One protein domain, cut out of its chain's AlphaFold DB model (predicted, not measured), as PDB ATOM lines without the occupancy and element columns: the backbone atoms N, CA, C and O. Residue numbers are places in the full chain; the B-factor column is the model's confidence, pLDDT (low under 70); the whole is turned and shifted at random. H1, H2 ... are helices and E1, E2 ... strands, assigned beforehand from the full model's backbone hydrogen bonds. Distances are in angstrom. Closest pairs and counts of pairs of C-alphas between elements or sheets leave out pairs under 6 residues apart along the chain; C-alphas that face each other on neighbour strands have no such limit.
ATOM      1  N   SER A  11     -17.682  46.221 -54.118       92.78
ATOM      2  CA  SER A  11     -16.837  46.126 -52.933       92.78
ATOM      3  C   SER A  11     -16.285  47.505 -52.547       92.78
ATOM      4  O   SER A  11     -16.124  48.392 -53.391       92.78
ATOM      5  N   LYS A  12     -15.918  47.692 -51.271       94.83
ATOM      6  CA  LYS A  12     -15.239  48.921 -50.812       94.83
ATOM      7  C   LYS A  12     -13.987  49.233 -51.640       94.83
ATOM      8  O   LYS A  12     -13.718  50.397 -51.931       94.83
ATOM      9  N   LYS A  13     -13.262  48.192 -52.063       96.41
ATOM     10  CA  LYS A  13     -12.104  48.296 -52.955       96.41
ATOM     11  C   LYS A  13     -12.493  48.902 -54.305       96.41
ATOM     12  O   LYS A  13     -11.846  49.854 -54.732       96.41
ATOM     13  N   ASP A  14     -13.548  48.405 -54.949       95.97
ATOM     14  CA  ASP A  14     -13.986  48.902 -56.262       95.97
ATOM     15  C   ASP A  14     -14.437  50.363 -56.186       95.97
ATOM     16  O   ASP A  14     -14.027  51.190 -57.004       95.97
ATOM     17  N   VAL A  15     -15.221  50.699 -55.156       96.60
ATOM     18  CA  VAL A  15     -15.667  52.074 -54.883       96.60
ATOM     19  C   VAL A  15     -14.465  52.995 -54.666       96.60
ATOM     20  O   VAL A  15     -14.389  54.077 -55.255       96.60
ATOM     21  N   PHE A  16     -13.495  52.570 -53.853       97.22
ATOM     22  CA  PHE A  16     -12.282  53.338 -53.595       97.22
ATOM     23  C   PHE A  16     -11.458  53.561 -54.868       97.22
ATOM     24  O   PHE A  16     -11.128  54.705 -55.187       97.22
ATOM     25  N   LEU A  17     -11.147  52.496 -55.614       97.35
ATOM     26  CA  LEU A  17     -10.343  52.583 -56.833       97.35
ATOM     27  C   LEU A  17     -11.019  53.468 -57.878       97.35
ATOM     28  O   LEU A  17     -10.350  54.305 -58.481       97.35
ATOM     29  N   HIS A  18     -12.335  53.349 -58.050       96.21
ATOM     30  CA  HIS A  18     -13.090  54.238 -58.922       96.21
ATOM     31  C   HIS A  18     -12.957  55.706 -58.502       96.21
ATOM     32  O   HIS A  18     -12.590  56.553 -59.314       96.21
ATOM     33  N   ASN A  19     -13.178  56.013 -57.222       96.44
ATOM     34  CA  ASN A  19     -13.095  57.385 -56.716       96.44
ATOM     35  C   ASN A  19     -11.668  57.956 -56.786       96.44
ATOM     36  O   ASN A  19     -11.480  59.171 -56.940       96.44
ATOM     37  N   LEU A  20     -10.652  57.091 -56.699       97.25
ATOM     38  CA  LEU A  20      -9.248  57.464 -56.823       97.25
ATOM     39  C   LEU A  20      -8.820  57.703 -58.280       97.25
ATOM     40  O   LEU A  20      -7.856  58.438 -58.494       97.25
ATOM     41  N   ARG A  21      -9.508  57.160 -59.293       96.13
ATOM     42  CA  ARG A  21      -9.181  57.431 -60.705       96.13
ATOM     43  C   ARG A  21      -9.462  58.894 -61.078       96.13
ATOM     44  O   ARG A  21     -10.397  59.532 -60.589       96.13
ATOM     45  N   SER A  22      -8.599  59.468 -61.910       93.94
ATOM     46  CA  SER A  22      -8.824  60.746 -62.593       93.94
ATOM     47  C   SER A  22      -9.432  60.533 -63.977       93.94
ATOM     48  O   SER A  22      -9.439  59.424 -64.503       93.94
ATOM     49  N   ASN A  23      -9.881  61.622 -64.605       90.85
ATOM     50  CA  ASN A  23     -10.534  61.601 -65.920       90.85
ATOM     51  C   ASN A  23      -9.651  61.027 -67.046       90.85
ATOM     52  O   ASN A  23     -10.166  60.582 -68.060       90.85
ATOM     53  N   ASN A  24      -8.326  61.016 -66.869       92.96
ATOM     54  CA  ASN A  24      -7.374  60.411 -67.808       92.96
ATOM     55  C   ASN A  24      -7.136  58.902 -67.566       92.96
ATOM     56  O   ASN A  24      -6.178  58.348 -68.099       92.96
ATOM     57  N   GLY A  25      -7.922  58.258 -66.698       90.98
ATOM     58  CA  GLY A  25      -7.831  56.828 -66.372       90.98
ATOM     59  C   GLY A  25      -6.754  56.444 -65.349       90.98
ATOM     60  O   GLY A  25      -6.805  55.340 -64.801       90.98
ATOM     61  N   ARG A  26      -5.805  57.341 -65.039       95.20
ATOM     62  CA  ARG A  26      -4.747  57.105 -64.039       95.20
ATOM     63  C   ARG A  26      -5.273  57.291 -62.616       95.20
ATOM     64  O   ARG A  26      -6.254  57.992 -62.393       95.20
ATOM     65  N   TYR A  27      -4.599  56.701 -61.633       97.32
ATOM     66  CA  TYR A  27      -4.908  56.944 -60.224       97.32
ATOM     67  C   TYR A  27      -4.338  58.282 -59.742       97.32
ATOM     68  O   TYR A  27      -3.178  58.613 -59.994       97.32
ATOM     69  N   LYS A  28      -5.157  59.046 -59.015       96.69
ATOM     70  CA  LYS A  28      -4.736  60.248 -58.289       96.69
ATOM     71  C   LYS A  28      -3.842  59.851 -57.112       96.69
ATOM     72  O   LYS A  28      -3.953  58.756 -56.562       96.69
ATOM     73  N   ARG A  29      -2.985  60.779 -56.677       95.98
ATOM     74  CA  ARG A  29      -2.202  60.614 -55.445       95.98
ATOM     75  C   ARG A  29      -3.145  60.456 -54.253       95.98
ATOM     76  O   ARG A  29      -4.011  61.299 -54.036       95.98
ATOM     77  N   TYR A  30      -2.902  59.449 -53.426       96.32
ATOM     78  CA  TYR A  30      -3.561  59.325 -52.135       96.32
ATOM     79  C   TYR A  30      -2.877  60.227 -51.096       96.32
ATOM     80  O   TYR A  30      -1.685  60.083 -50.826       96.32
ATOM     81  N   ILE A  31      -3.607  61.194 -50.534       93.97
ATOM     82  CA  ILE A  31      -3.031  62.295 -49.734       93.97
ATOM     83  C   ILE A  31      -3.353  62.244 -48.233       93.97
ATOM     84  O   ILE A  31      -3.067  63.216 -47.531       93.97
ATOM     85  N   LYS A  32      -3.908  61.132 -47.723       94.99
ATOM     86  CA  LYS A  32      -4.287  61.003 -46.301       94.99
ATOM     87  C   LYS A  32      -3.130  60.631 -45.363       94.99
ATOM     88  O   LYS A  32      -3.279  60.752 -44.153       94.99
ATOM     89  N   ALA A  33      -1.969  60.236 -45.895       94.35
ATOM     90  CA  ALA A  33      -0.783  59.999 -45.075       94.35
ATOM     91  C   ALA A  33      -0.276  61.315 -44.437       94.35
ATOM     92  O   ALA A  33      -0.113  62.317 -45.160       94.35
ATOM     93  N   PRO A  34      -0.027  61.335 -43.110       94.77
ATOM     94  CA  PRO A  34       0.366  62.545 -42.394       94.77
ATOM     95  C   PRO A  34       1.838  62.911 -42.623       94.77
ATOM     96  O   PRO A  34       2.156  64.091 -42.738       94.77
ATOM     97  N   LEU A  35       2.727  61.921 -42.746       93.72
ATOM     98  CA  LEU A  35       4.166  62.134 -42.907       93.72
ATOM     99  C   LEU A  35       4.568  62.324 -44.374       93.72
ATOM    100  O   LEU A  35       4.141  61.587 -45.266       93.72
ATOM    101  N   ARG A  36       5.489  63.260 -44.621       88.22
ATOM    102  CA  ARG A  36       6.217  63.399 -45.893       88.22
ATOM    103  C   ARG A  36       7.334  62.355 -46.028       88.22
ATOM    104  O   ARG A  36       8.460  62.719 -46.305       88.22
ATOM    105  N   TYR A  37       7.066  61.072 -45.818       83.42
ATOM    106  CA  TYR A  37       8.118  60.052 -45.725       83.42
ATOM    107  C   TYR A  37       8.852  59.791 -47.059       83.42
ATOM    108  O   TYR A  37       8.227  59.740 -48.125       83.42
ATOM    109  N   GLY A  38      10.180  59.630 -46.999       80.58
ATOM    110  CA  GLY A  38      11.023  59.328 -48.160       80.58
ATOM    111  C   GLY A  38      10.620  58.003 -48.811       80.58
ATOM    112  O   GLY A  38      10.311  57.040 -48.125       80.58
ATOM    113  N   GLY A  39      10.528  57.950 -50.141       80.11
ATOM    114  CA  GLY A  39      10.077  56.732 -50.832       80.11
ATOM    115  C   GLY A  39       8.599  56.360 -50.613       80.11
ATOM    116  O   GLY A  39       8.179  55.275 -51.026       80.11
ATOM    117  N   GLY A  40       7.800  57.248 -50.004       81.41
ATOM    118  CA  GLY A  40       6.379  57.022 -49.747       81.41
ATOM    119  C   GLY A  40       5.588  56.685 -51.016       81.41
ATOM    120  O   GLY A  40       5.684  57.361 -52.042       81.41
ATOM    121  N   LYS A  41       4.737  55.660 -50.937       90.88
ATOM    122  CA  LYS A  41       4.018  55.081 -52.085       90.88
ATOM    123  C   LYS A  41       2.680  55.764 -52.391       90.88
ATOM    124  O   LYS A  41       1.838  55.198 -53.075       90.88
ATOM    125  N   SER A  42       2.500  57.019 -51.970       94.24
ATOM    126  CA  SER A  42       1.256  57.793 -52.161       94.24
ATOM    127  C   SER A  42       0.764  57.885 -53.616       94.24
ATOM    128  O   SER A  42      -0.440  57.967 -53.845       94.24
ATOM    129  N   LEU A  43       1.670  57.877 -54.603       94.11
ATOM    130  CA  LEU A  43       1.320  57.830 -56.034       94.11
ATOM    131  C   LEU A  43       0.948  56.425 -56.519       94.11
ATOM    132  O   LEU A  43       0.212  56.296 -57.489       94.11
ATOM    133  N   ALA A  44       1.458  55.388 -55.856       95.10
ATOM    134  CA  ALA A  44       1.275  53.994 -56.235       95.10
ATOM    135  C   ALA A  44       0.118  53.314 -55.489       95.10
ATOM    136  O   ALA A  44      -0.213  52.186 -55.832       95.10
ATOM    137  N   VAL A  45      -0.526  53.980 -54.518       97.35
ATOM    138  CA  VAL A  45      -1.630  53.403 -53.725       97.35
ATOM    139  C   VAL A  45      -2.693  52.756 -54.610       97.35
ATOM    140  O   VAL A  45      -3.053  51.616 -54.357       97.35
ATOM    141  N   GLY A  46      -3.160  53.430 -55.666       97.81
ATOM    142  CA  GLY A  46      -4.183  52.858 -56.549       97.81
ATOM    143  C   GLY A  46      -3.729  51.583 -57.261       97.81
ATOM    144  O   GLY A  46      -4.466  50.605 -57.269       97.81
ATOM    145  N   LEU A  47      -2.496  51.572 -57.780       97.30
ATOM    146  CA  LEU A  47      -1.909  50.410 -58.458       97.30
ATOM    147  C   LEU A  47      -1.710  49.237 -57.490       97.30
ATOM    148  O   LEU A  47      -2.060  48.107 -57.798       97.30
ATOM    149  N   ILE A  48      -1.184  49.511 -56.295       97.15
ATOM    150  CA  ILE A  48      -0.933  48.485 -55.277       97.15
ATOM    151  C   ILE A  48      -2.255  47.899 -54.783       97.15
ATOM    152  O   ILE A  48      -2.404  46.683 -54.718       97.15
ATOM    153  N   VAL A  49      -3.232  48.755 -54.468       97.91
ATOM    154  CA  VAL A  49      -4.544  48.319 -53.978       97.91
ATOM    155  C   VAL A  49      -5.291  47.509 -55.037       97.91
ATOM    156  O   VAL A  49      -5.939  46.524 -54.686       97.91
ATOM    157  N   GLU A  50      -5.177  47.858 -56.322       97.08
ATOM    158  CA  GLU A  50      -5.734  47.073 -57.433       97.08
ATOM    159  C   GLU A  50      -5.231  45.619 -57.418       97.08
ATOM    160  O   GLU A  50      -6.036  44.703 -57.599       97.08
ATOM    161  N   CYS A  51      -3.960  45.392 -57.070       97.26
ATOM    162  CA  CYS A  51      -3.345  44.063 -56.992       97.26
ATOM    163  C   CYS A  51      -3.689  43.247 -55.733       97.26
ATOM    164  O   CYS A  51      -3.424  42.046 -55.716       97.26
ATOM    165  N   ILE A  52      -4.265  43.843 -54.681       97.25
ATOM    166  CA  ILE A  52      -4.621  43.100 -53.456       97.25
ATOM    167  C   ILE A  52      -5.756  42.113 -53.776       97.25
ATOM    168  O   ILE A  52      -6.807  42.566 -54.239       97.25
ATOM    169  N   PRO A  53      -5.617  40.797 -53.530       96.61
ATOM    170  CA  PRO A  53      -6.678  39.837 -53.816       96.61
ATOM    171  C   PRO A  53      -7.995  40.176 -53.111       96.61
ATOM    172  O   PRO A  53      -8.023  40.636 -51.966       96.61
ATOM    173  N   ASN A  54      -9.111  39.911 -53.789       93.91
ATOM    174  CA  ASN A  54     -10.420  40.019 -53.157       93.91
ATOM    175  C   ASN A  54     -10.516  39.001 -52.011       93.91
ATOM    176  O   ASN A  54     -10.072  37.864 -52.143       93.91
ATOM    177  N   GLY A  55     -11.098  39.411 -50.884       93.74
ATOM    178  CA  GLY A  55     -11.245  38.555 -49.705       93.74
ATOM    179  C   GLY A  55     -10.107  38.647 -48.686       93.74
ATOM    180  O   GLY A  55     -10.270  38.112 -47.590       93.74
ATOM    181  N   VAL A  56      -9.014  39.368 -48.973       97.20
ATOM    182  CA  VAL A  56      -8.055  39.772 -47.931       97.20
ATOM    183  C   VAL A  56      -8.811  40.558 -46.859       97.20
ATOM    184  O   VAL A  56      -9.523  41.509 -47.173       97.20
ATOM    185  N   ARG A  57      -8.683  40.137 -45.596       96.18
ATOM    186  CA  ARG A  57      -9.317  40.790 -44.434       96.18
ATOM    187  C   ARG A  57      -8.308  41.515 -43.550       96.18
ATOM    188  O   ARG A  57      -8.664  42.512 -42.926       96.18
ATOM    189  N   ARG A  58      -7.068  41.023 -43.533       98.22
ATOM    190  CA  ARG A  58      -5.959  41.558 -42.752       98.22
ATOM    191  C   ARG A  58      -4.714  41.714 -43.618       98.22
ATOM    192  O   ARG A  58      -4.424  40.844 -44.435       98.22
ATOM    193  N   MET A  59      -4.014  42.828 -43.441       98.54
ATOM    194  CA  MET A  59      -2.720  43.120 -44.053       98.54
ATOM    195  C   MET A  59      -1.663  43.258 -42.962       98.54
ATOM    196  O   MET A  59      -1.862  43.991 -41.992       98.54
ATOM    197  N   ILE A  60      -0.522  42.614 -43.176       98.67
ATOM    198  CA  ILE A  60       0.681  42.773 -42.364       98.67
ATOM    199  C   ILE A  60       1.698  43.574 -43.175       98.67
ATOM    200  O   ILE A  60       2.064  43.175 -44.283       98.67
ATOM    201  N   SER A  61       2.133  44.719 -42.649       97.92
ATOM    202  CA  SER A  61       3.174  45.554 -43.260       97.92
ATOM    203  C   SER A  61       4.371  45.661 -42.319       97.92
ATOM    204  O   SER A  61       4.321  46.447 -41.377       97.92
ATOM    205  N   PRO A  62       5.456  44.904 -42.549       97.51
ATOM    206  CA  PRO A  62       6.659  44.966 -41.717       97.51
ATOM    207  C   PRO A  62       7.490  46.252 -41.880       97.51
ATOM    208  O   PRO A  62       8.494  46.418 -41.196       97.51
ATOM    209  N   PHE A  63       7.115  47.128 -42.821       95.46
ATOM    210  CA  PHE A  63       7.871  48.324 -43.203       95.46
ATOM    211  C   PHE A  63       6.926  49.514 -43.400       95.46
ATOM    212  O   PHE A  63       6.768  50.020 -44.516       95.46
ATOM    213  N   ILE A  64       6.252  49.949 -42.333       95.66
ATOM    214  CA  ILE A  64       5.193  50.961 -42.450       95.66
ATOM    215  C   ILE A  64       5.711  52.282 -43.034       95.66
ATOM    216  O   ILE A  64       5.042  52.875 -43.886       95.66
ATOM    217  N   GLY A  65       6.888  52.769 -42.618       93.89
ATOM    218  CA  GLY A  65       7.445  54.035 -43.099       93.89
ATOM    219  C   GLY A  65       6.437  55.196 -43.033       93.89
ATOM    220  O   GLY A  65       6.035  55.638 -41.964       93.89
ATOM    221  N   GLY A  66       6.008  55.711 -44.193       94.04
ATOM    222  CA  GLY A  66       4.977  56.761 -44.285       94.04
ATOM    223  C   GLY A  66       3.522  56.273 -44.266       94.04
ATOM    224  O   GLY A  66       2.603  57.098 -44.247       94.04
ATOM    225  N   GLY A  67       3.296  54.963 -44.325       95.72
ATOM    226  CA  GLY A  67       2.004  54.309 -44.123       95.72
ATOM    227  C   GLY A  67       0.965  54.538 -45.220       95.72
ATOM    228  O   GLY A  67      -0.222  54.353 -44.985       95.72
ATOM    229  N   SER A  68       1.337  55.031 -46.408       95.93
ATOM    230  CA  SER A  68       0.338  55.487 -47.390       95.93
ATOM    231  C   SER A  68      -0.577  54.380 -47.919       95.93
ATOM    232  O   SER A  68      -1.729  54.671 -48.237       95.93
ATOM    233  N   VAL A  69      -0.072  53.149 -48.047       96.84
ATOM    234  CA  VAL A  69      -0.860  52.004 -48.540       96.84
ATOM    235  C   VAL A  69      -1.662  51.408 -47.391       96.84
ATOM    236  O   VAL A  69      -2.854  51.160 -47.535       96.84
ATOM    237  N   GLU A  70      -1.027  51.275 -46.235       97.88
ATOM    238  CA  GLU A  70      -1.565  50.790 -44.971       97.88
ATOM    239  C   GLU A  70      -2.772  51.624 -44.536       97.88
ATOM    240  O   GLU A  70      -3.853  51.092 -44.297       97.88
ATOM    241  N   ILE A  71      -2.622  52.952 -44.529       98.06
ATOM    242  CA  ILE A  71      -3.693  53.898 -44.201       98.06
ATOM    243  C   ILE A  71      -4.838  53.781 -45.210       98.06
ATOM    244  O   ILE A  71      -5.994  53.783 -44.800       98.06
ATOM    245  N   ALA A  72      -4.552  53.651 -46.511       97.81
ATOM    246  CA  ALA A  72      -5.602  53.477 -47.516       97.81
ATOM    247  C   ALA A  72      -6.368  52.157 -47.322       97.81
ATOM    248  O   ALA A  72      -7.594  52.126 -47.403       97.81
ATOM    249  N   CYS A  73      -5.662  51.074 -47.010       98.06
ATOM    250  CA  CYS A  73      -6.262  49.769 -46.753       98.06
ATOM    251  C   CYS A  73      -7.138  49.777 -45.493       98.06
ATOM    252  O   CYS A  73      -8.271  49.294 -45.526       98.06
ATOM    253  N   ALA A  74      -6.659  50.389 -44.409       98.18
ATOM    254  CA  ALA A  74      -7.424  50.534 -43.177       98.18
ATOM    255  C   ALA A  74      -8.645  51.452 -43.360       98.18
ATOM    256  O   ALA A  74      -9.767  51.089 -43.014       98.18
ATOM    257  N   ALA A  75      -8.448  52.642 -43.929       97.54
ATOM    258  CA  ALA A  75      -9.480  53.674 -43.983       97.54
ATOM    259  C   ALA A  75     -10.521  53.453 -45.089       97.54
ATOM    260  O   ALA A  75     -11.699  53.734 -44.878       97.54
ATOM    261  N   GLU A  76     -10.101  52.988 -46.268       97.36
ATOM    262  CA  GLU A  76     -10.956  52.953 -47.464       97.36
ATOM    263  C   GLU A  76     -11.519  51.556 -47.726       97.36
ATOM    264  O   GLU A  76     -12.677  51.413 -48.112       97.36
ATOM    265  N   LEU A  77     -10.715  50.512 -47.497       96.54
ATOM    266  CA  LEU A  77     -11.137  49.122 -47.689       96.54
ATOM    267  C   LEU A  77     -11.705  48.518 -46.398       96.54
ATOM    268  O   LEU A  77     -12.478  47.563 -46.461       96.54
ATOM    269  N   GLY A  78     -11.376  49.090 -45.236       96.33
ATOM    270  CA  GLY A  78     -11.763  48.549 -43.934       96.33
ATOM    271  C   GLY A  78     -11.022  47.262 -43.577       96.33
ATOM    272  O   GLY A  78     -11.581  46.438 -42.859       96.33
ATOM    273  N   LEU A  79      -9.809  47.071 -44.109       97.82
ATOM    274  CA  LEU A  79      -8.948  45.954 -43.724       97.82
ATOM    275  C   LEU A  79      -8.433  46.163 -42.301       97.82
ATOM    276  O   LEU A  79      -8.139  47.292 -41.909       97.82
ATOM    277  N   GLU A  80      -8.269  45.083 -41.543       98.49
ATOM    278  CA  GLU A  80      -7.384  45.106 -40.380       98.49
ATOM    279  C   GLU A  80      -5.949  45.290 -40.881       98.49
ATOM    280  O   GLU A  80      -5.509  44.573 -41.779       98.49
ATOM    281  N   VAL A  81      -5.219  46.269 -40.354       98.74
ATOM    282  CA  VAL A  81      -3.840  46.521 -40.781       98.74
ATOM    283  C   VAL A  81      -2.938  46.540 -39.561       98.74
ATOM    284  O   VAL A  81      -3.114  47.368 -38.669       98.74
ATOM    285  N   LEU A  82      -1.958  45.641 -39.541       98.71
ATOM    286  CA  LEU A  82      -0.879  45.645 -38.560       98.71
ATOM    287  C   LEU A  82       0.387  46.137 -39.262       98.71
ATOM    288  O   LEU A  82       0.929  45.461 -40.138       98.71
ATOM    289  N   GLY A  83       0.800  47.354 -38.929       98.43
ATOM    290  CA  GLY A  83       2.041  47.949 -39.399       98.43
ATOM    291  C   GLY A  83       3.157  47.768 -38.378       98.43
ATOM    292  O   GLY A  83       2.926  47.866 -37.176       98.43
ATOM    293  N   PHE A  84       4.369  47.549 -38.857       98.37
ATOM    294  CA  PHE A  84       5.555  47.435 -38.026       98.37
ATOM    295  C   PHE A  84       6.692  48.258 -38.615       98.37
ATOM    296  O   PHE A  84       6.714  48.563 -39.811       98.37
ATOM    297  N   ASP A  85       7.615  48.639 -37.746       97.08
ATOM    298  CA  ASP A  85       8.908  49.194 -38.111       97.08
ATOM    299  C   ASP A  85       9.905  48.891 -36.989       97.08
ATOM    300  O   ASP A  85       9.518  48.732 -35.830       97.08
ATOM    301  N   ILE A  86      11.191  48.875 -37.320       96.94
ATOM    302  CA  ILE A  86      12.258  48.789 -36.316       96.94
ATOM    303  C   ILE A  86      12.546  50.150 -35.676       96.94
ATOM    304  O   ILE A  86      13.199  50.221 -34.636       96.94
ATOM    305  N   SER A 190       8.845  46.154 -34.161       98.20
ATOM    306  CA  SER A 190       9.363  44.790 -34.340       98.20
ATOM    307  C   SER A 190      10.172  44.683 -35.632       98.20
ATOM    308  O   SER A 190      10.007  45.483 -36.557       98.20
ATOM    309  N   SER A 191      11.071  43.702 -35.679       97.57
ATOM    310  CA  SER A 191      11.841  43.370 -36.879       97.57
ATOM    311  C   SER A 191      10.979  42.666 -37.926       97.57
ATOM    312  O   SER A 191       9.983  42.016 -37.605       97.57
ATOM    313  N   PHE A 192      11.352  42.764 -39.206       96.84
ATOM    314  CA  PHE A 192      10.584  42.086 -40.249       96.84
ATOM    315  C   PHE A 192      10.686  40.562 -40.119       96.84
ATOM    316  O   PHE A 192       9.737  39.864 -40.465       96.84
ATOM    317  N   GLU A 193      11.797  40.045 -39.594       97.69
ATOM    318  CA  GLU A 193      12.014  38.628 -39.325       97.69
ATOM    319  C   GLU A 193      10.999  38.091 -38.309       97.69
ATOM    320  O   GLU A 193      10.315  37.104 -38.582       97.69
ATOM    321  N   GLU A 194      10.845  38.770 -37.170       98.34
ATOM    322  CA  GLU A 194       9.858  38.407 -36.147       98.34
ATOM    323  C   GLU A 194       8.428  38.496 -36.687       98.34
ATOM    324  O   GLU A 194       7.622  37.593 -36.465       98.34
ATOM    325  N   VAL A 195       8.115  39.552 -37.444       98.23
ATOM    326  CA  VAL A 195       6.781  39.759 -38.022       98.23
ATOM    327  C   VAL A 195       6.443  38.674 -39.049       98.23
ATOM    328  O   VAL A 195       5.335  38.137 -39.033       98.23
ATOM    329  N   LEU A 196       7.382  38.302 -39.924       97.70
ATOM    330  CA  LEU A 196       7.176  37.221 -40.896       97.70
ATOM    331  C   LEU A 196       6.917  35.875 -40.202       97.70
ATOM    332  O   LEU A 196       6.076  35.105 -40.663       97.70
ATOM    333  N   LEU A 197       7.597  35.608 -39.082       98.21
ATOM    334  CA  LEU A 197       7.397  34.397 -38.283       98.21
ATOM    335  C   LEU A 197       6.081  34.411 -37.490       98.21
ATOM    336  O   LEU A 197       5.473  33.358 -37.304       98.21
ATOM    337  N   ALA A 198       5.630  35.580 -37.031       98.22
ATOM    338  CA  ALA A 198       4.425  35.721 -36.216       98.22
ATOM    339  C   ALA A 198       3.116  35.611 -37.021       98.22
ATOM    340  O   ALA A 198       2.093  35.203 -36.466       98.22
ATOM    341  N   TYR A 199       3.133  35.948 -38.317       97.77
ATOM    342  CA  TYR A 199       1.929  36.011 -39.158       97.77
ATOM    343  C   TYR A 199       2.017  35.165 -40.448       97.77
ATOM    344  O   TYR A 199       1.690  35.661 -41.525       97.77
ATOM    345  N   PRO A 200       2.408  33.877 -40.396       96.72
ATOM    346  CA  PRO A 200       2.771  33.094 -41.587       96.72
ATOM    347  C   PRO A 200       1.623  32.853 -42.586       96.72
ATOM    348  O   PRO A 200       1.876  32.467 -43.722       96.72
ATOM    349  N   ASN A 201       0.368  33.068 -42.176       96.19
ATOM    350  CA  ASN A 201      -0.830  32.793 -42.978       96.19
ATOM    351  C   ASN A 201      -1.557  34.063 -43.455       96.19
ATOM    352  O   ASN A 201      -2.662  33.975 -43.993       96.19
ATOM    353  N   ASP A 202      -0.982  35.243 -43.221       97.62
ATOM    354  CA  ASP A 202      -1.595  36.522 -43.563       97.62
ATOM    355  C   ASP A 202      -1.103  37.090 -44.899       97.62
ATOM    356  O   ASP A 202      -0.066  36.707 -45.439       97.62
ATOM    357  N   PHE A 203      -1.859  38.047 -45.446       98.06
ATOM    358  CA  PHE A 203      -1.407  38.813 -46.601       98.06
ATOM    359  C   PHE A 203      -0.336  39.822 -46.176       98.06
ATOM    360  O   PHE A 203      -0.611  40.744 -45.402       98.06
ATOM    361  N   PHE A 204       0.862  39.690 -46.739       97.94
ATOM    362  CA  PHE A 204       1.958  40.626 -46.518       97.94
ATOM    363  C   PHE A 204       2.026  41.695 -47.606       97.94
ATOM    364  O   PHE A 204       2.056  41.397 -48.801       97.94
ATOM    365  N   TYR A 205       2.148  42.948 -47.181       97.19
ATOM    366  CA  TYR A 205       2.606  44.038 -48.031       97.19
ATOM    367  C   TYR A 205       4.058  44.364 -47.666       97.19
ATOM    368  O   TYR A 205       4.336  44.975 -46.637       97.19
ATOM    369  N   LEU A 206       4.994  43.914 -48.504       95.03
ATOM    370  CA  LEU A 206       6.431  44.083 -48.283       95.03
ATOM    371  C   LEU A 206       6.958  45.219 -49.160       95.03
ATOM    372  O   LEU A 206       7.119  45.065 -50.370       95.03
ATOM    373  N   ALA A 207       7.225  46.367 -48.545       89.06
ATOM    374  CA  ALA A 207       7.766  47.535 -49.230       89.06
ATOM    375  C   ALA A 207       8.972  48.115 -48.477       89.06
ATOM    376  O   ALA A 207       8.889  49.247 -47.993       89.06
ATOM    377  N   PRO A 208      10.092  47.368 -48.383       85.10
ATOM    378  CA  PRO A 208      11.295  47.882 -47.746       85.10
ATOM    379  C   PRO A 208      11.749  49.174 -48.434       85.10
ATOM    380  O   PRO A 208      11.572  49.371 -49.644       85.10
ATOM    381  N   LEU A 209      12.337  50.079 -47.656       73.81
ATOM    382  CA  LEU A 209      13.059  51.210 -48.224       73.81
ATOM    383  C   LEU A 209      14.257  50.666 -49.002       73.81
ATOM    384  O   LEU A 209      15.032  49.877 -48.471       73.81
ATOM    385  N   MET A 210      14.409  51.092 -50.258       55.05
ATOM    386  CA  MET A 210      15.711  50.986 -50.910       55.05
ATOM    387  C   MET A 210      16.589  52.068 -50.286       55.05
ATOM    388  O   MET A 210      16.301  53.254 -50.464       55.05
ATOM    389  N   CYS A 211      17.555  51.639 -49.479       44.13
ATOM    390  CA  CYS A 211      18.619  52.479 -48.940       44.13
ATOM    391  C   CYS A 211      19.456  53.078 -50.076       44.13
ATOM    392  O   CYS A 211      19.698  52.347 -51.065       44.13
TER     393      CYS A 211
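Overview. This is residues 11 to 86 and 190 to 211 of the 211 residues of the protein "Adenine specific DNA methyltransferase (MFOKI)" of Helicobacter pylori (strain ATCC 700392 / 26695) (UniProt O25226). H3 packs between a small parallel sheet, E1 and E2, and the helical hairpin H1 and H2; H4 lies toward the far end from H1. The printed part has 98 residues, under half in named elements, ordered H1 H2 E1 H3 E2 H4: mixed, helices and strands. It is compact, radius of gyration of the C-alphas 13.4 A, spanning 43 by 31 by 19 A.

Arrangement. Start at H1, residues 12 to 20; it touches H2, residues 45 to 51, closest at C-alphas 17 and 46, 6.2 A. E1, 58 to 61, H3, 68 to 77, and E2, 80 to 85, form a strand-helix-strand unit, parallel strands with a helix between, its crossover right-handed. Look for N 59 and O 80, 2.8 A. H3 touches H2, closest at C-alphas 69 and 45, 5.4 A. In H1, H2, H3 and H4, residues 192 to 198, every O i to N i+4 pair is within hydrogen-bond range.

Along the chain. Find C-alpha 12 at (-15.239, 48.921, -50.812), where H1 begins, and C-alpha 198 at (4.425, 35.721, -36.216), where H4 ends. H3 runs 13.1 A, E2 16.9 A.

Size, cuts and confidence. Residues 87 to 189 are not printed; C-alphas 86 and 190 are 5.3 A apart. H1 to H2 is a long link. Residues 210 to 211 are under 70.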